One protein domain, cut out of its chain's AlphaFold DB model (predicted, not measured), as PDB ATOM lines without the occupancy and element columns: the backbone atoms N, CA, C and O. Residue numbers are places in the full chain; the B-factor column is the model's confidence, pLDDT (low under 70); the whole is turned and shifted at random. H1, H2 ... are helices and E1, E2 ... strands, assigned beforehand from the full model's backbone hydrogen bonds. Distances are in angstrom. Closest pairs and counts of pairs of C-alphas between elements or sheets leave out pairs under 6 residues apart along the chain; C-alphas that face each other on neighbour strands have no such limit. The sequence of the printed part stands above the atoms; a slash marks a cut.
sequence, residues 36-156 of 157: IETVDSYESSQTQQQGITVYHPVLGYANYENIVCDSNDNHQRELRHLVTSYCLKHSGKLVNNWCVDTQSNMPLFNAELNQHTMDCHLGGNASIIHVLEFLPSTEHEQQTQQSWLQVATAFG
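AT A GLANCE: This is residues 36 to 156 of the 157 residues of an uncharacterized protein of Photobacterium angustum (strain S14 / CCUG 15956) (UniProt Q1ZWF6). A twisted sheet of six antiparallel strands has H1 and H2 side by side over one face and H3 over the other, near one end of the strands. The printed part has 121 residues with three named helices and six named strands, in chain order H1 E1 E2 H2 E3 E4 E5 E6 H3; across the sheet the order is E1 E2 E6 E5 E4 E3. The class is mixed, helices and strands, in three layers, with helices on both faces of the sheet. The whole is compact, with a radius of gyration of the C-alphas of 15.0 A, and elongated, spanning 48 by 26 by 24 A.

HOW THE PARTS SIT: H1, residues 36 to 47, is on the sheet at a height of 9.5 A, over E2, residues 61 to 69, and E6, residues 125 to 134; its closest C-alphas to E2 are those of Ile 36 and Tyr 64, 6.6 A. E1, residues 52 to 56, forms a hairpin with E2; N 54 and O 63 are 2.8 A apart. E2 is antiparallel to E6, with N 64 and O 131 at 2.8 A. H2, residues 73 to 89, is on the same face as H1, at a height of 8.5 A over the sheet, and lies over E4, residues 98 to 101, and E5, residues 107 to 119. H1 and H2 are close but not clearly touching, Val 39 and Leu 82 having the closest C-alphas, 7.9 A. E3, residues 92 to 95, begins a meander, each strand the antiparallel neighbour of the one before: E3 E4 E5 E6. Its N to O pairs include N 95 and O 98, 2.9 A, N 99 and O 109, 2.8 A, and N 112 and O 130, 2.9 A. H3, residues 141 to 154, is on the opposite face, at a height of 7.2 A over the sheet, and lies over E6 but only just not over E5, on which 2 of its 14 C-alphas fall. In H1, H2 and H3 every O i to N i+4 pair is within hydrogen-bond range.

IN THESE COORDINATES: H1 begins at C-alpha 36 (-28.533, -4.345, 32.848); H3 ends at C-alpha 154 (-34.490, 14.346, 29.425). From first to last C-alpha, E5 measures 33.3 A, E6 29.6 A, E2 26.3 A and H2 24.4 A.

THE WHOLE: The C-alphas of Gly 123 and Glu 139 are farthest apart, 47.8 A. The printed part has no cut and no long link. Confidence is under 70 at residues 70 to 71, 116 to 119, 121 to 124 and 136 to 140.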
ATOM      1  N   ILE A  36     -29.783  -4.344  33.623       92.12
ATOM      2  CA  ILE A  36     -28.533  -4.345  32.848       92.12
ATOM      3  C   ILE A  36     -27.851  -5.721  32.860       92.12
ATOM      4  O   ILE A  36     -27.539  -6.241  31.795       92.12
ATOM      5  N   GLU A  37     -27.675  -6.369  34.020       90.81
ATOM      6  CA  GLU A  37     -27.070  -7.717  34.063       90.81
ATOM      7  C   GLU A  37     -27.951  -8.766  33.384       90.81
ATOM      8  O   GLU A  37     -27.452  -9.747  32.837       90.81
ATOM      9  N   THR A  38     -29.270  -8.571  33.412       92.06
ATOM     10  CA  THR A  38     -30.208  -9.466  32.728       92.06
ATOM     11  C   THR A  38     -30.046  -9.368  31.214       92.06
ATOM     12  O   THR A  38     -30.010 -10.397  30.540       92.06
ATOM     13  N   VAL A  39     -29.911  -8.148  30.691       91.88
ATOM     14  CA  VAL A  39     -29.663  -7.895  29.270       91.88
ATOM     15  C   VAL A  39     -28.277  -8.388  28.867       91.88
ATOM     16  O   VAL A  39     -28.176  -9.157  27.921       91.88
ATOM     17  N   ASP A  40     -27.224  -8.031  29.604       91.31
ATOM     18  CA  ASP A  40     -25.849  -8.440  29.285       91.31
ATOM     19  C   ASP A  40     -25.685  -9.968  29.299       91.31
ATOM     20  O   ASP A  40     -25.062 -10.548  28.411       91.31
ATOM     21  N   SER A  41     -26.331 -10.656  30.247       90.81
ATOM     22  CA  SER A  41     -26.364 -12.122  30.290       90.81
ATOM     23  C   SER A  41     -27.113 -12.730  29.097       90.81
ATOM     24  O   SER A  41     -26.632 -13.695  28.495       90.81
ATOM     25  N   TYR A  42     -28.267 -12.163  28.724       90.62
ATOM     26  CA  TYR A  42     -29.011 -12.593  27.540       90.62
ATOM     27  C   TYR A  42     -28.167 -12.416  26.271       90.62
ATOM     28  O   TYR A  42     -27.964 -13.396  25.556       90.62
ATOM     29  N   GLU A  43     -27.588 -11.239  26.043       89.19
ATOM     30  CA  GLU A  43     -26.775 -10.964  24.851       89.19
ATOM     31  C   GLU A  43     -25.526 -11.843  24.779       89.19
ATOM     32  O   GLU A  43     -25.270 -12.491  23.764       89.19
ATOM     33  N   SER A  44     -24.793 -11.965  25.887       86.50
ATOM     34  CA  SER A  44     -23.621 -12.837  25.979       86.50
ATOM     35  C   SER A  44     -23.958 -14.298  25.640       86.50
ATOM     36  O   SER A  44     -23.162 -14.988  24.998       86.50
ATOM     37  N   SER A  45     -25.164 -14.766  25.991       84.62
ATOM     38  CA  SER A  45     -25.635 -16.115  25.645       84.62
ATOM     39  C   SER A  45     -25.990 -16.295  24.164       84.62
ATOM     40  O   SER A  45     -25.881 -17.411  23.656       84.62
ATOM     41  N   GLN A  46     -26.390 -15.221  23.475       80.69
ATOM     42  CA  GLN A  46     -26.799 -15.253  22.068       80.69
ATOM     43  C   GLN A  46     -25.617 -15.037  21.118       80.69
ATOM     44  O   GLN A  46     -25.454 -15.778  20.151       80.69
ATOM     45  N   THR A  47     -24.779 -14.033  21.390       75.56
ATOM     46  CA  THR A  47     -23.785 -13.522  20.429       75.56
ATOM     47  C   THR A  47     -22.345 -13.566  20.936       75.56
ATOM     48  O   THR A  47     -21.428 -13.271  20.173       75.56
ATOM     49  N   GLN A  48     -22.117 -13.943  22.202       73.75
ATOM     50  CA  GLN A  48     -20.819 -13.843  22.891       73.75
ATOM     51  C   GLN A  48     -20.270 -12.404  22.988       73.75
ATOM     52  O   GLN A  48     -19.098 -12.213  23.325       73.75
ATOM     53  N   GLN A  49     -21.095 -11.387  22.712       76.69
ATOM     54  CA  GLN A  49     -20.732  -9.977  22.840       76.69
ATOM     55  C   GLN A  49     -21.116  -9.465  24.229       76.69
ATOM     56  O   GLN A  49     -22.260  -9.603  24.657       76.69
ATOM     57  N   GLN A  50     -20.153  -8.859  24.921       79.31
ATOM     58  CA  GLN A  50     -20.371  -8.205  26.213       79.31
ATOM     59  C   GLN A  50     -20.560  -6.709  26.003       79.31
ATOM     60  O   GLN A  50     -19.794  -6.086  25.260       79.31
ATOM     61  N   GLY A  51     -21.557  -6.138  26.671       87.31
ATOM     62  CA  GLY A  51     -21.767  -4.701  26.646       87.31
ATOM     63  C   GLY A  51     -20.855  -3.953  27.615       87.31
ATOM     64  O   GLY A  51     -20.093  -4.522  28.400       87.31
ATOM     65  N   ILE A  52     -20.938  -2.629  27.561       90.44
ATOM     66  CA  ILE A  52     -20.192  -1.718  28.425       90.44
ATOM     67  C   ILE A  52     -21.187  -1.016  29.338       90.44
ATOM     68  O   ILE A  52     -22.146  -0.422  28.861       90.44
ATOM     69  N   THR A  53     -20.927  -1.042  30.648       91.69
ATOM     70  CA  THR A  53     -21.714  -0.298  31.643       91.69
ATOM     71  C   THR A  53     -20.905   0.860  32.219       91.69
ATOM     72  O   THR A  53     -19.780   0.674  32.686       91.69
ATOM     73  N   VAL A  54     -21.498   2.051  32.249       90.94
ATOM     74  CA  VAL A  54     -20.968   3.254  32.896       90.94
ATOM     75  C   VAL A  54     -21.888   3.655  34.045       90.94
ATOM     76  O   VAL A  54     -23.093   3.824  33.875       90.94
ATOM     77  N   TYR A  55     -21.308   3.830  35.230       88.75
ATOM     78  CA  TYR A  55     -22.031   4.171  36.452       88.75
ATOM     79  C   TYR A  55     -21.950   5.673  36.746       88.75
ATOM     80  O   TYR A  55     -20.861   6.245  36.809       88.75
ATOM     81  N   HIS A  56     -23.097   6.295  37.021       88.88
ATOM     82  CA  HIS A  56     -23.218   7.697  37.419       88.88
ATOM     83  C   HIS A  56     -23.824   7.813  38.829       88.88
ATOM     84  O   HIS A  56     -24.957   8.269  38.978       88.88
ATOM     85  N   PRO A  57     -23.086   7.450  39.896       84.06
ATOM     86  CA  PRO A  57     -23.640   7.351  41.252       84.06
ATOM     87  C   PRO A  57     -24.187   8.674  41.809       84.06
ATOM     88  O   PRO A  57     -25.120   8.661  42.599       84.06
ATOM     89  N   VAL A  58     -23.643   9.820  41.381       84.44
ATOM     90  CA  VAL A  58     -24.141  11.154  41.782       84.44
ATOM     91  C   VAL A  58     -25.467  11.497  41.096       84.44
ATOM     92  O   VAL A  58     -26.303  12.177  41.682       84.44
ATOM     93  N   LEU A  59     -25.660  11.034  39.858       87.81
ATOM     94  CA  LEU A  59     -26.885  11.267  39.086       87.81
ATOM     95  C   LEU A  59     -27.915  10.146  39.265       87.81
ATOM     96  O   LEU A  59     -29.042  10.283  38.805       87.81
ATOM     97  N   GLY A  60     -27.534   9.055  39.930       88.94
ATOM     98  CA  GLY A  60     -28.435   7.974  40.299       88.94
ATOM     99  C   GLY A  60     -28.775   7.002  39.188       88.94
ATOM    100  O   GLY A  60     -29.879   6.475  39.201       88.94
ATOM    101  N   TYR A  61     -27.889   6.769  38.217       91.44
ATOM    102  CA  TYR A  61     -28.173   5.809  37.148       91.44
ATOM    103  C   TYR A  61     -26.932   5.093  36.622       91.44
ATOM    104  O   TYR A  61     -25.801   5.546  36.821       91.44
ATOM    105  N   ALA A  62     -27.151   3.972  35.942       92.12
ATOM    106  CA  ALA A  62     -26.185   3.355  35.044       92.12
ATOM    107  C   ALA A  62     -26.671   3.449  33.603       92.12
ATOM    108  O   ALA A  62     -27.868   3.371  33.335       92.12
ATOM    109  N   ASN A  63     -25.712   3.602  32.698       93.38
ATOM    110  CA  ASN A  63     -25.905   3.507  31.263       93.38
ATOM    111  C   ASN A  63     -25.183   2.257  30.756       93.38
ATOM    112  O   ASN A  63     -23.991   2.098  31.022       93.38
ATOM    113  N   TYR A  64     -25.891   1.393  30.046       94.00
ATOM    114  CA  TYR A  64     -25.340   0.217  29.393       94.00
ATOM    115  C   TYR A  64     -25.567   0.285  27.890       94.00
ATOM    116  O   TYR A  64     -26.674   0.577  27.435       94.00
ATOM    117  N   GLU A  65     -24.526  -0.060  27.138       93.38
ATOM    118  CA  GLU A  65     -24.588  -0.178  25.687       93.38
ATOM    119  C   GLU A  65     -23.961  -1.486  25.208       93.38
ATOM    120  O   GLU A  65     -22.882  -1.872  25.661       93.38
ATOM    121  N   ASN A  66     -24.613  -2.150  24.253       91.12
ATOM    122  CA  ASN A  66     -24.048  -3.302  23.553       91.12
ATOM    123  C   ASN A  66     -24.368  -3.237  22.060       91.12
ATOM    124  O   ASN A  66     -25.502  -2.954  21.670       91.12
ATOM    125  N   ILE A  67     -23.358  -3.494  21.229       87.38
ATOM    126  CA  ILE A  67     -23.508  -3.568  19.776       87.38
ATOM    127  C   ILE A  67     -23.855  -5.008  19.427       87.38
ATOM    128  O   ILE A  67     -23.021  -5.894  19.590       87.38
ATOM    129  N   VAL A  68     -25.046  -5.214  18.878       84.81
ATOM    130  CA  VAL A  68     -25.526  -6.527  18.448       84.81
ATOM    131  C   VAL A  68     -25.474  -6.616  16.931       84.81
ATOM    132  O   VAL A  68     -26.091  -5.822  16.215       84.81
ATOM    133  N   CYS A  69     -24.738  -7.611  16.446       79.00
ATOM    134  CA  CYS A  69     -24.735  -8.014  15.047       79.00
ATOM    135  C   CYS A  69     -25.787  -9.110  14.830       79.00
ATOM    136  O   CYS A  69     -25.755 -10.096  15.550       79.00
ATOM    137  N   ASP A  70     -26.670  -8.951  13.834       69.56
ATOM    138  CA  ASP A  70     -27.889  -9.766  13.597       69.56
ATOM    139  C   ASP A  70     -29.136  -9.318  14.388       69.56
ATOM    140  O   ASP A  70     -29.926 -10.114  14.899       69.56
ATOM    141  N   SER A  71     -29.371  -8.004  14.449       63.09
ATOM    142  CA  SER A  71     -30.635  -7.463  14.953       63.09
ATOM    143  C   SER A  71     -31.764  -7.652  13.927       63.09
ATOM    144  O   SER A  71     -32.167  -6.721  13.222       63.09
ATOM    145  N   ASN A  72     -32.257  -8.875  13.797       72.31
ATOM    146  CA  ASN A  72     -33.463  -9.162  13.030       72.31
ATOM    147  C   ASN A  72     -34.733  -8.899  13.872       72.31
ATOM    148  O   ASN A  72     -34.676  -8.679  15.086       72.31
ATOM    149  N   ASP A  73     -35.903  -8.946  13.232       75.62
ATOM    150  CA  ASP A  73     -37.199  -8.728  13.895       75.62
ATOM    151  C   ASP A  73     -37.448  -9.689  15.075       75.62
ATOM    152  O   ASP A  73     -38.215  -9.373  15.990       75.62
ATOM    153  N   ASN A  74     -36.835 -10.880  15.058       82.69
ATOM    154  CA  ASN A  74     -36.964 -11.845  16.144       82.69
ATOM    155  C   ASN A  74     -36.187 -11.383  17.382       82.69
ATOM    156  O   ASN A  74     -36.758 -11.360  18.469       82.69
ATOM    157  N   HIS A  75     -34.947 -10.922  17.211       83.19
ATOM    158  CA  HIS A  75     -34.139 -10.396  18.310       83.19
ATOM    159  C   HIS A  75     -34.816  -9.191  18.991       83.19
ATOM    160  O   HIS A  75     -34.955  -9.151  20.212       83.19
ATOM    161  N   GLN A  76     -35.370  -8.254  18.209       85.19
ATOM    162  CA  GLN A  76     -36.140  -7.130  18.762       85.19
ATOM    163  C   GLN A  76     -37.346  -7.601  19.590       85.19
ATOM    164  O   GLN A  76     -37.660  -7.035  20.643       85.19
ATOM    165  N   ARG A  77     -38.053  -8.632  19.117       89.25
ATOM    166  CA  ARG A  77     -39.205  -9.203  19.822       89.25
ATOM    167  C   ARG A  77     -38.785  -9.877  21.125       89.25
ATOM    168  O   ARG A  77     -39.453  -9.683  22.139       89.25
ATOM    169  N   GLU A  78     -37.702 -10.644  21.106       90.00
ATOM    170  CA  GLU A  78     -37.161 -11.321  22.285       90.00
ATOM    171  C   GLU A  78     -36.701 -10.323  23.348       90.00
ATOM    172  O   GLU A  78     -37.133 -10.431  24.499       90.00
ATOM    173  N   LEU A  79     -35.952  -9.288  22.961       89.62
ATOM    174  CA  LEU A  79     -35.561  -8.217  23.875       89.62
ATOM    175  C   LEU A  79     -36.791  -7.521  24.474       89.62
ATOM    176  O   LEU A  79     -36.870  -7.309  25.684       89.62
ATOM    177  N   ARG A  80     -37.816  -7.232  23.661       92.31
ATOM    178  CA  ARG A  80     -39.072  -6.648  24.157       92.31
ATOM    179  C   ARG A  80     -39.788  -7.567  25.150       92.31
ATOM    180  O   ARG A  80     -40.364  -7.081  26.131       92.31
ATOM    181  N   HIS A  81     -39.767  -8.879  24.925       93.94
ATOM    182  CA  HIS A  81     -40.305  -9.852  25.875       93.94
ATOM    183  C   HIS A  81     -39.503  -9.882  27.177       93.94
ATOM    184  O   HIS A  81     -40.118  -9.925  28.246       93.94
ATOM    185  N   LEU A  82     -38.173  -9.806  27.106       93.62
ATOM    186  CA  LEU A  82     -37.294  -9.732  28.270       93.62
ATOM    187  C   LEU A  82     -37.601  -8.485  29.111       93.62
ATOM    188  O   LEU A  82     -37.907  -8.607  30.298       93.62
ATOM    189  N   VAL A  83     -37.640  -7.312  28.469       95.00
ATOM    190  CA  VAL A  83     -38.003  -6.012  29.064       95.00
ATOM    191  C   VAL A  83     -39.365  -6.078  29.760       95.00
ATOM    192  O   VAL A  83     -39.498  -5.717  30.930       95.00
ATOM    193  N   THR A  84     -40.383  -6.591  29.064       95.38
ATOM    194  CA  THR A  84     -41.752  -6.692  29.596       95.38
ATOM    195  C   THR A  84     -41.823  -7.623  30.796       95.38
ATOM    196  O   THR A  84     -42.402  -7.272  31.823       95.38
ATOM    197  N   SER A  85     -41.219  -8.804  30.680       94.56
ATOM    198  CA  SER A  85     -41.265  -9.823  31.728       94.56
ATOM    199  C   SER A  85     -40.541  -9.354  32.984       94.56
ATOM    200  O   SER A  85     -41.054  -9.533  34.089       94.56
ATOM    201  N   TYR A  86     -39.380  -8.714  32.819       94.06
ATOM    202  CA  TYR A  86     -38.642  -8.136  33.932       94.06
ATOM    203  C   TYR A  86     -39.444  -7.018  34.597       94.06
ATOM    204  O   TYR A  86     -39.665  -7.058  35.805       94.06
ATOM    205  N   CYS A  87     -39.973  -6.073  33.817       94.75
ATOM    206  CA  CYS A  87     -40.726  -4.948  34.364       94.75
ATOM    207  C   CYS A  87     -41.922  -5.399  35.219       94.75
ATOM    208  O   CYS A  87     -42.075  -4.966  36.362       94.75
ATOM    209  N   LEU A  88     -42.727  -6.334  34.706       93.56
ATOM    210  CA  LEU A  88     -43.893  -6.858  35.422       93.56
ATOM    211  C   LEU A  88     -43.506  -7.623  36.695       93.56
ATOM    212  O   LEU A  88     -44.168  -7.487  37.724       93.56
ATOM    213  N   LYS A  89     -42.423  -8.410  36.654       92.00
ATOM    214  CA  LYS A  89     -41.922  -9.153  37.822       92.00
ATOM    215  C   LYS A  89     -41.462  -8.221  38.948       92.00
ATOM    216  O   LYS A  89     -41.541  -8.593  40.116       92.00
ATOM    217  N   HIS A  90     -41.020  -7.018  38.599       88.94
ATOM    218  CA  HIS A  90     -40.517  -6.012  39.529       88.94
ATOM    219  C   HIS A  90     -41.560  -4.932  39.863       88.94
ATOM    220  O   HIS A  90     -41.209  -3.795  40.146       88.94
ATOM    221  N   SER A  91     -42.851  -5.297  39.871       88.69
ATOM    222  CA  SER A  91     -43.976  -4.405  40.223       88.69
ATOM    223  C   SER A  91     -44.077  -3.137  39.364       88.69
ATOM    224  O   SER A  91     -44.694  -2.145  39.769       88.69
ATOM    225  N   GLY A  92     -43.496  -3.168  38.167       92.69
ATOM    226  CA  GLY A  92     -43.546  -2.084  37.206       92.69
ATOM    227  C   GLY A  92     -44.631  -2.271  36.149       92.69
ATOM    228  O   GLY A  92     -45.190  -3.351  35.952       92.69
ATOM    229  N   LYS A  93     -44.910  -1.189  35.427       95.62
ATOM    230  CA  LYS A  93     -45.691  -1.171  34.185       95.62
ATOM    231  C   LYS A  93     -44.824  -0.602  33.067       95.62
ATOM    232  O   LYS A  93     -44.072   0.344  33.294       95.62
ATOM    233  N   LEU A  94     -44.958  -1.145  31.862       95.56
ATOM    234  CA  LEU A  94     -44.317  -0.556  30.692       95.56
ATOM    235  C   LEU A  94     -45.136   0.618  30.156       95.56
ATOM    236  O   LEU A  94     -46.331   0.477  29.884       95.56
ATOM    237  N   VAL A  95     -44.473   1.754  29.964       94.38
ATOM    238  CA  VAL A  95     -44.988   2.935  29.269       94.38
ATOM    239  C   VAL A  95     -43.948   3.317  28.218       94.38
ATOM    240  O   VAL A  95     -42.856   3.762  28.553       94.38
ATOM    241  N   ASN A  96     -44.264   3.108  26.937       91.00
ATOM    242  CA  ASN A  96     -43.277   3.167  25.851       91.00
ATOM    243  C   ASN A  96     -42.092   2.214  26.133       91.00
ATOM    244  O   ASN A  96     -42.320   1.022  26.347       91.00
ATOM    245  N   ASN A  97     -40.860   2.731  26.158       93.44
ATOM    246  CA  ASN A  97     -39.633   1.984  26.468       93.44
ATOM    247  C   ASN A  97     -39.264   2.022  27.965       93.44
ATOM    248  O   ASN A  97     -38.243   1.465  28.363       93.44
ATOM    249  N   TRP A  98     -40.080   2.676  28.799       96.50
ATOM    250  CA  TRP A  98     -39.831   2.835  30.229       96.50
ATOM    251  C   TRP A  98     -40.568   1.787  31.048       96.50
ATOM    252  O   TRP A  98     -41.782   1.621  30.918       96.50
ATOM    253  N   CYS A  99     -39.850   1.137  31.958       96.62
ATOM    254  CA  CYS A  99     -40.459   0.455  33.085       96.62
ATOM    255  C   CYS A  99     -40.658   1.440  34.234       96.62
ATOM    256  O   CYS A  99     -39.708   2.082  34.678       96.62
ATOM    257  N   VAL A 100     -41.888   1.546  34.729       95.69
ATOM    258  CA  VAL A 100     -42.281   2.519  35.752       95.69
ATOM    259  C   VAL A 100     -42.847   1.783  36.951       95.69
ATOM    260  O   VAL A 100     -43.790   1.007  36.795       95.69
ATOM    261  N   ASP A 101     -42.318   2.046  38.142       92.69
ATOM    262  CA  ASP A 101     -42.843   1.483  39.382       92.69
ATOM    263  C   ASP A 101     -44.304   1.901  39.591       92.69
ATOM    264  O   ASP A 101     -44.668   3.075  39.484       92.69
ATOM    265  N   THR A 102     -45.172   0.934  39.875       91.31
ATOM    266  CA  THR A 102     -46.620   1.187  39.937       91.31
ATOM    267  C   THR A 102     -47.071   1.917  41.201       91.31
ATOM    268  O   THR A 102     -48.164   2.484  41.194       91.31
ATOM    269  N   GLN A 103     -46.257   1.931  42.259       89.50
ATOM    270  CA  GLN A 103     -46.605   2.538  43.546       89.50
ATOM    271  C   GLN A 103     -46.118   3.986  43.642       89.50
ATOM    272  O   GLN A 103     -46.871   4.878  44.025       89.50
ATOM    273  N   SER A 104     -44.859   4.216  43.280       88.44
ATOM    274  CA  SER A 104     -44.170   5.506  43.367       88.44
ATOM    275  C   SER A 104     -44.222   6.314  42.071       88.44
ATOM    276  O   SER A 104     -43.952   7.514  42.094       88.44
ATOM    277  N   ASN A 105     -44.570   5.679  40.946       90.25
ATOM    278  CA  ASN A 105     -44.484   6.271  39.611       90.25
ATOM    279  C   ASN A 105     -43.065   6.791  39.293       90.25
ATOM    280  O   ASN A 105     -42.898   7.800  38.607       90.25
ATOM    281  N   MET A 106     -42.042   6.107  39.815       90.81
ATOM    282  CA  MET A 106     -40.639   6.348  39.488       90.81
ATOM    283  C   MET A 106     -40.217   5.481  38.295       90.81
ATOM    284  O   MET A 106     -40.573   4.299  38.252       90.81
ATOM    285  N   PRO A 107     -39.450   6.019  37.331       94.56
ATOM    286  CA  PRO A 107     -38.879   5.205  36.270       94.56
ATOM    287  C   PRO A 107     -37.822   4.275  36.875       94.56
ATOM    288  O   PRO A 107     -36.926   4.729  37.581       94.56
ATOM    289  N   LEU A 108     -37.941   2.973  36.629       93.25
ATOM    290  CA  LEU A 108     -36.994   1.961  37.098       93.25
ATOM    291  C   LEU A 108     -35.859   1.782  36.091       93.25
ATOM    292  O   LEU A 108     -34.690   1.805  36.459       93.25
ATOM    293  N   PHE A 109     -36.210   1.650  34.813       95.56
ATOM    294  CA  PHE A 109     -35.250   1.610  33.718       95.56
ATOM    295  C   PHE A 109     -35.911   1.968  32.382       95.56
ATOM    296  O   PHE A 109     -37.131   1.865  32.230       95.56
ATOM    297  N   ASN A 110     -35.092   2.348  31.408       96.38
ATOM    298  CA  ASN A 110     -35.417   2.417  29.990       96.38
ATOM    299  C   ASN A 110     -34.595   1.370  29.239       96.38
ATOM    300  O   ASN A 110     -33.447   1.126  29.606       96.38
ATOM    301  N   ALA A 111     -35.176   0.771  28.205       95.31
ATOM    302  CA  ALA A 111     -34.460  -0.134  27.320       95.31
ATOM    303  C   ALA A 111     -34.921   0.038  25.875       95.31
ATOM    304  O   ALA A 111     -36.117  -0.056  25.583       95.31
ATOM    305  N   GLU A 112     -33.973   0.225  24.964       91.94
ATOM    306  CA  GLU A 112     -34.251   0.381  23.542       91.94
ATOM    307  C   GLU A 112     -33.220  -0.327  22.661       91.94
ATOM    308  O   GLU A 112     -32.075  -0.541  23.050       91.94
ATOM    309  N   LEU A 113     -33.663  -0.705  21.460       89.38
ATOM    310  CA  LEU A 113     -32.826  -1.270  20.408       89.38
ATOM    311  C   LEU A 113     -32.837  -0.301  19.229       89.38
ATOM    312  O   LEU A 113     -33.817  -0.227  18.484       89.38
ATOM    313  N   ASN A 114     -31.744   0.435  19.070       85.56
ATOM    314  CA  ASN A 114     -31.593   1.421  18.015       85.56
ATOM    315  C   ASN A 114     -30.872   0.799  16.821       85.56
ATOM    316  O   ASN A 114     -29.672   0.516  16.887       85.56
ATOM    317  N   GLN A 115     -31.593   0.634  15.712       72.56
ATOM    318  CA  GLN A 115     -30.999   0.199  14.451       72.56
ATOM    319  C   GLN A 115     -29.977   1.229  13.976       72.56
ATOM    320  O   GLN A 115     -30.293   2.408  13.817       72.56
ATOM    321  N   HIS A 116     -28.750   0.776  13.746       68.25
ATOM    322  CA  HIS A 116     -27.681   1.583  13.181       68.25
ATOM    323  C   HIS A 116     -27.309   1.036  11.802       68.25
ATOM    324  O   HIS A 116     -27.281  -0.166  11.560       68.25
ATOM    325  N   THR A 117     -26.971   1.919  10.867       57.00
ATOM    326  CA  THR A 117     -26.518   1.521   9.523       57.00
ATOM    327  C   THR A 117     -25.049   1.083   9.513       57.00
ATOM    328  O   THR A 117     -24.345   1.315   8.533       57.00
ATOM    329  N   MET A 118     -24.542   0.538  10.623       63.84
ATOM    330  CA  MET A 118     -23.190  -0.012  10.673       63.84
ATOM    331  C   MET A 118     -23.225  -1.449  10.161       63.84
ATOM    332  O   MET A 118     -24.002  -2.264  10.658       63.84
ATOM    333  N   ASP A 119     -22.373  -1.745   9.183       64.81
ATOM    334  CA  ASP A 119     -22.217  -3.092   8.648       64.81
ATOM    335  C   ASP A 119     -21.394  -3.943   9.616       64.81
ATOM    336  O   ASP A 119     -20.237  -3.637   9.924       64.81
ATOM    337  N   CYS A 120     -21.972  -5.047  10.080       72.00
ATOM    338  CA  CYS A 120     -21.201  -6.066  10.781       72.00
ATOM    339  C   CYS A 120     -20.248  -6.768   9.805       72.00
ATOM    340  O   CYS A 120     -20.573  -6.963   8.635       72.00
ATOM    341  N   HIS A 121     -19.072  -7.197  10.281       65.81
ATOM    342  CA  HIS A 121     -18.013  -7.793   9.445       65.81
ATOM    343  C   HIS A 121     -18.454  -8.999   8.584       65.81
ATOM    344  O   HIS A 121     -17.765  -9.339   7.625       65.81
ATOM    345  N   LEU A 122     -19.584  -9.636   8.909       60.88
ATOM    346  CA  LEU A 122     -20.161 -10.780   8.194       60.88
ATOM    347  C   LEU A 122     -21.353 -10.412   7.282       60.88
ATOM    348  O   LEU A 122     -21.947 -11.299   6.674       60.88
ATOM    349  N   GLY A 123     -21.672  -9.120   7.147       56.16
ATOM    350  CA  GLY A 123     -22.871  -8.612   6.481       56.16
ATOM    351  C   GLY A 123     -24.078  -8.553   7.425       56.16
ATOM    352  O   GLY A 123     -24.251  -9.419   8.280       56.16
ATOM    353  N   GLY A 124     -24.909  -7.518   7.276       64.56
ATOM    354  CA  GLY A 124     -26.111  -7.287   8.088       64.56
ATOM    355  C   GLY A 124     -26.059  -5.985   8.893       64.56
ATOM    356  O   GLY A 124     -24.986  -5.424   9.113       64.56
ATOM    357  N   ASN A 125     -27.233  -5.520   9.328       73.00
ATOM    358  CA  ASN A 125     -27.369  -4.300  10.123       73.00
ATOM    359  C   ASN A 125     -26.939  -4.559  11.573       73.00
ATOM    360  O   ASN A 125     -27.389  -5.529  12.191       73.00
ATOM    361  N   ALA A 126     -26.115  -3.672  12.124       81.19
ATOM    362  CA  ALA A 126     -25.870  -3.612  13.557       81.19
ATOM    363  C   ALA A 126     -26.991  -2.837  14.261       81.19
ATOM    364  O   ALA A 126     -27.477  -1.821  13.766       81.19
ATOM    365  N   SER A 127     -27.351  -3.255  15.466       86.94
ATOM    366  CA  SER A 127     -28.126  -2.413  16.377       86.94
ATOM    367  C   SER A 127     -27.356  -2.162  17.654       86.94
ATOM    368  O   SER A 127     -26.430  -2.893  17.998       86.94
ATOM    369  N   ILE A 128     -27.758  -1.115  18.360       89.38
ATOM    370  CA  ILE A 128     -27.251  -0.808  19.688       89.38
ATOM    371  C   ILE A 128     -28.394  -1.014  20.666       89.38
ATOM    372  O   ILE A 128     -29.439  -0.374  20.542       89.38
ATOM    373  N   ILE A 129     -28.191  -1.914  21.621       92.31
ATOM    374  CA  ILE A 129     -29.027  -1.975  22.813       92.31
ATOM    375  C   ILE A 129     -28.546  -0.877  23.743       92.31
ATOM    376  O   ILE A 129     -27.365  -0.849  24.083       92.31
ATOM    377  N   HIS A 130     -29.456  -0.003  24.150       94.75
ATOM    378  CA  HIS A 130     -29.205   1.051  25.119       94.75
ATOM    379  C   HIS A 130     -30.126   0.848  26.323       94.75
ATOM    380  O   HIS A 130     -31.335   0.654  26.163       94.75
ATOM    381  N   VAL A 131     -29.553   0.857  27.526       95.69
ATOM    382  CA  VAL A 131     -30.289   0.688  28.783       95.69
ATOM    383  C   VAL A 131     -29.871   1.766  29.774       95.69
ATOM    384  O   VAL A 131     -28.694   1.881  30.114       95.69
ATOM    385  N   LEU A 132     -30.851   2.502  30.297       95.44
ATOM    386  CA  LEU A 132     -30.679   3.401  31.439       95.44
ATOM    387  C   LEU A 132     -31.383   2.792  32.643       95.44
ATOM    388  O   LEU A 132     -32.590   2.585  32.587       95.44
ATOM    389  N   GLU A 133     -30.674   2.534  33.734       94.06
ATOM    390  CA  GLU A 133     -31.247   1.909  34.933       94.06
ATOM    391  C   GLU A 133     -31.017   2.769  36.174       94.06
ATOM    392  O   GLU A 133     -29.918   3.285  36.387       94.06
ATOM    393  N   PHE A 134     -32.057   2.916  37.000       91.81
ATOM    394  CA  PHE A 134     -31.985   3.647  38.260       91.81
ATOM    395  C   PHE A 134     -31.027   2.962  39.239       91.81
ATOM    396  O   PHE A 134     -31.141   1.771  39.516       91.81
ATOM    397  N   LEU A 135     -30.112   3.739  39.816       86.69
ATOM    398  CA  LEU A 135     -29.152   3.298  40.821       86.69
ATOM    399  C   LEU A 135     -29.264   4.167  42.075       86.69
ATOM    400  O   LEU A 135     -28.559   5.178  42.187       86.69
ATOM    401  N   PRO A 136     -30.130   3.804  43.035       69.75
ATOM    402  CA  PRO A 136     -30.218   4.543  44.282       69.75
ATOM    403  C   PRO A 136     -28.889   4.455  45.048       69.75
ATOM    404  O   PRO A 136     -28.336   3.377  45.258       69.75
ATOM    405  N   SER A 137     -28.375   5.609  45.478       67.12
ATOM    406  CA  SER A 137     -27.275   5.691  46.441       67.12
ATOM    407  C   SER A 137     -27.847   5.721  47.854       67.12
ATOM    408  O   SER A 137     -28.701   6.559  48.153       67.12
ATOM    409  N   THR A 138     -27.346   4.852  48.732       63.09
ATOM    410  CA  THR A 138     -27.766   4.767  50.141       63.09
ATOM    411  C   THR A 138     -27.409   6.019  50.949       63.09
ATOM    412  O   THR A 138     -28.068   6.317  51.941       63.09
ATOM    413  N   GLU A 139     -26.413   6.798  50.519       59.69
ATOM    414  CA  GLU A 139     -25.965   8.007  51.227       59.69
ATOM    415  C   GLU A 139     -26.782   9.263  50.859       59.69
ATOM    416  O   GLU A 139     -26.851  10.212  51.642       59.69
ATOM    417  N   HIS A 140     -27.426   9.282  49.683       61.69
ATOM    418  CA  HIS A 140     -28.077  10.478  49.125       61.69
ATOM    419  C   HIS A 140     -29.404  10.176  48.416       61.69
ATOM    420  O   HIS A 140     -29.695  10.758  47.370       61.69
ATOM    421  N   GLU A 141     -30.216   9.275  48.964       73.56
ATOM    422  CA  GLU A 141     -31.363   8.679  48.268       73.56
ATOM    423  C   GLU A 141     -32.318   9.715  47.637       73.56
ATOM    424  O   GLU A 141     -32.590   9.647  46.441       73.56
ATOM    425  N   GLN A 142     -32.744  10.744  48.380       84.44
ATOM    426  CA  GLN A 142     -33.710  11.731  47.871       84.44
ATOM    427  C   GLN A 142     -33.136  12.633  46.763       84.44
ATOM    428  O   GLN A 142     -33.791  12.873  45.748       84.44
ATOM    429  N   GLN A 143     -31.905  13.126  46.926       86.75
ATOM    430  CA  GLN A 143     -31.240  13.939  45.897       86.75
ATOM    431  C   GLN A 143     -30.922  13.101  44.651       86.75
ATOM    432  O   GLN A 143     -31.035  13.582  43.521       86.75
ATOM    433  N   THR A 144     -30.556  11.836  44.856       86.81
ATOM    434  CA  THR A 144     -30.256  10.875  43.792       86.81
ATOM    435  C   THR A 144     -31.517  10.551  42.992       86.81
ATOM    436  O   THR A 144     -31.482  10.599  41.768       86.81
ATOM    437  N   GLN A 145     -32.656  10.331  43.659       89.06
ATOM    438  CA  GLN A 145     -33.960  10.141  43.012       89.06
ATOM    439  C   GLN A 145     -34.374  11.354  42.168       89.06
ATOM    440  O   GLN A 145     -34.845  11.190  41.045       89.06
ATOM    441  N   GLN A 146     -34.178  12.576  42.675       92.00
ATOM    442  CA  GLN A 146     -34.478  13.796  41.916       92.00
ATOM    443  C   GLN A 146     -33.571  13.954  40.694       92.00
ATOM    444  O   GLN A 146     -34.052  14.295  39.614       92.00
ATOM    445  N   SER A 147     -32.273  13.698  40.859       93.00
ATOM    446  CA  SER A 147     -31.299  13.770  39.766       93.00
ATOM    447  C   SER A 147     -31.611  12.730  38.693       93.00
ATOM    448  O   SER A 147     -31.642  13.057  37.508       93.00
ATOM    449  N   TRP A 148     -31.945  11.509  39.107       93.25
ATOM    450  CA  TRP A 148     -32.393  10.460  38.204       93.25
ATOM    451  C   TRP A 148     -33.658  10.859  37.451       93.25
ATOM    452  O   TRP A 148     -33.702  10.735  36.233       93.25
ATOM    453  N   LEU A 149     -34.669  11.398  38.137       94.75
ATOM    454  CA  LEU A 149     -35.905  11.822  37.482       94.75
ATOM    455  C   LEU A 149     -35.646  12.904  36.422       94.75
ATOM    456  O   LEU A 149     -36.257  12.867  35.355       94.75
ATOM    457  N   GLN A 150     -34.719  13.836  36.676       95.94
ATOM    458  CA  GLN A 150     -34.302  14.829  35.679       95.94
ATOM    459  C   GLN A 150     -33.658  14.171  34.456       95.94
ATOM    460  O   GLN A 150     -33.991  14.534  33.328       95.94
ATOM    461  N   VAL A 151     -32.777  13.190  34.672       95.19
ATOM    462  CA  VAL A 151     -32.173  12.401  33.590       95.19
ATOM    463  C   VAL A 151     -33.259  11.655  32.816       95.19
ATOM    464  O   VAL A 151     -33.383  11.859  31.617       95.19
ATOM    465  N   ALA A 152     -34.106  10.872  33.482       95.69
ATOM    466  CA  ALA A 152     -35.165  10.104  32.834       95.69
ATOM    467  C   ALA A 152     -36.096  10.995  31.990       95.69
ATOM    468  O   ALA A 152     -36.387  10.675  30.839       95.69
ATOM    469  N   THR A 153     -36.478  12.164  32.516       95.94
ATOM    470  CA  THR A 153     -37.290  13.157  31.788       95.94
ATOM    471  C   THR A 153     -36.581  13.655  30.524       95.94
ATOM    472  O   THR A 153     -37.203  13.778  29.470       95.94
ATOM    473  N   ALA A 154     -35.271  13.919  30.590       95.31
ATOM    474  CA  ALA A 154     -34.490  14.346  29.425       95.31
ATOM    475  C   ALA A 154     -34.413  13.266  28.327       95.31
ATOM    476  O   ALA A 154     -34.257  13.601  27.155       95.31
ATOM    477  N   PHE A 155     -34.581  11.996  28.701       92.94
ATOM    478  CA  PHE A 155     -34.668  10.839  27.805       92.94
ATOM    479  C   PHE A 155     -36.123  10.427  27.487       92.94
ATOM    480  O   PHE A 155     -36.369   9.348  26.948       92.94
ATOM    481  N   GLY A 156     -37.107  11.284  27.784       92.62
ATOM    482  CA  GLY A 156     -38.496  11.108  27.350       92.62
ATOM    483  C   GLY A 156     -39.365  10.214  28.237       92.62
ATOM    484  O   GLY A 156     -40.303   9.602  27.718       92.62
TER     485      GLY A 156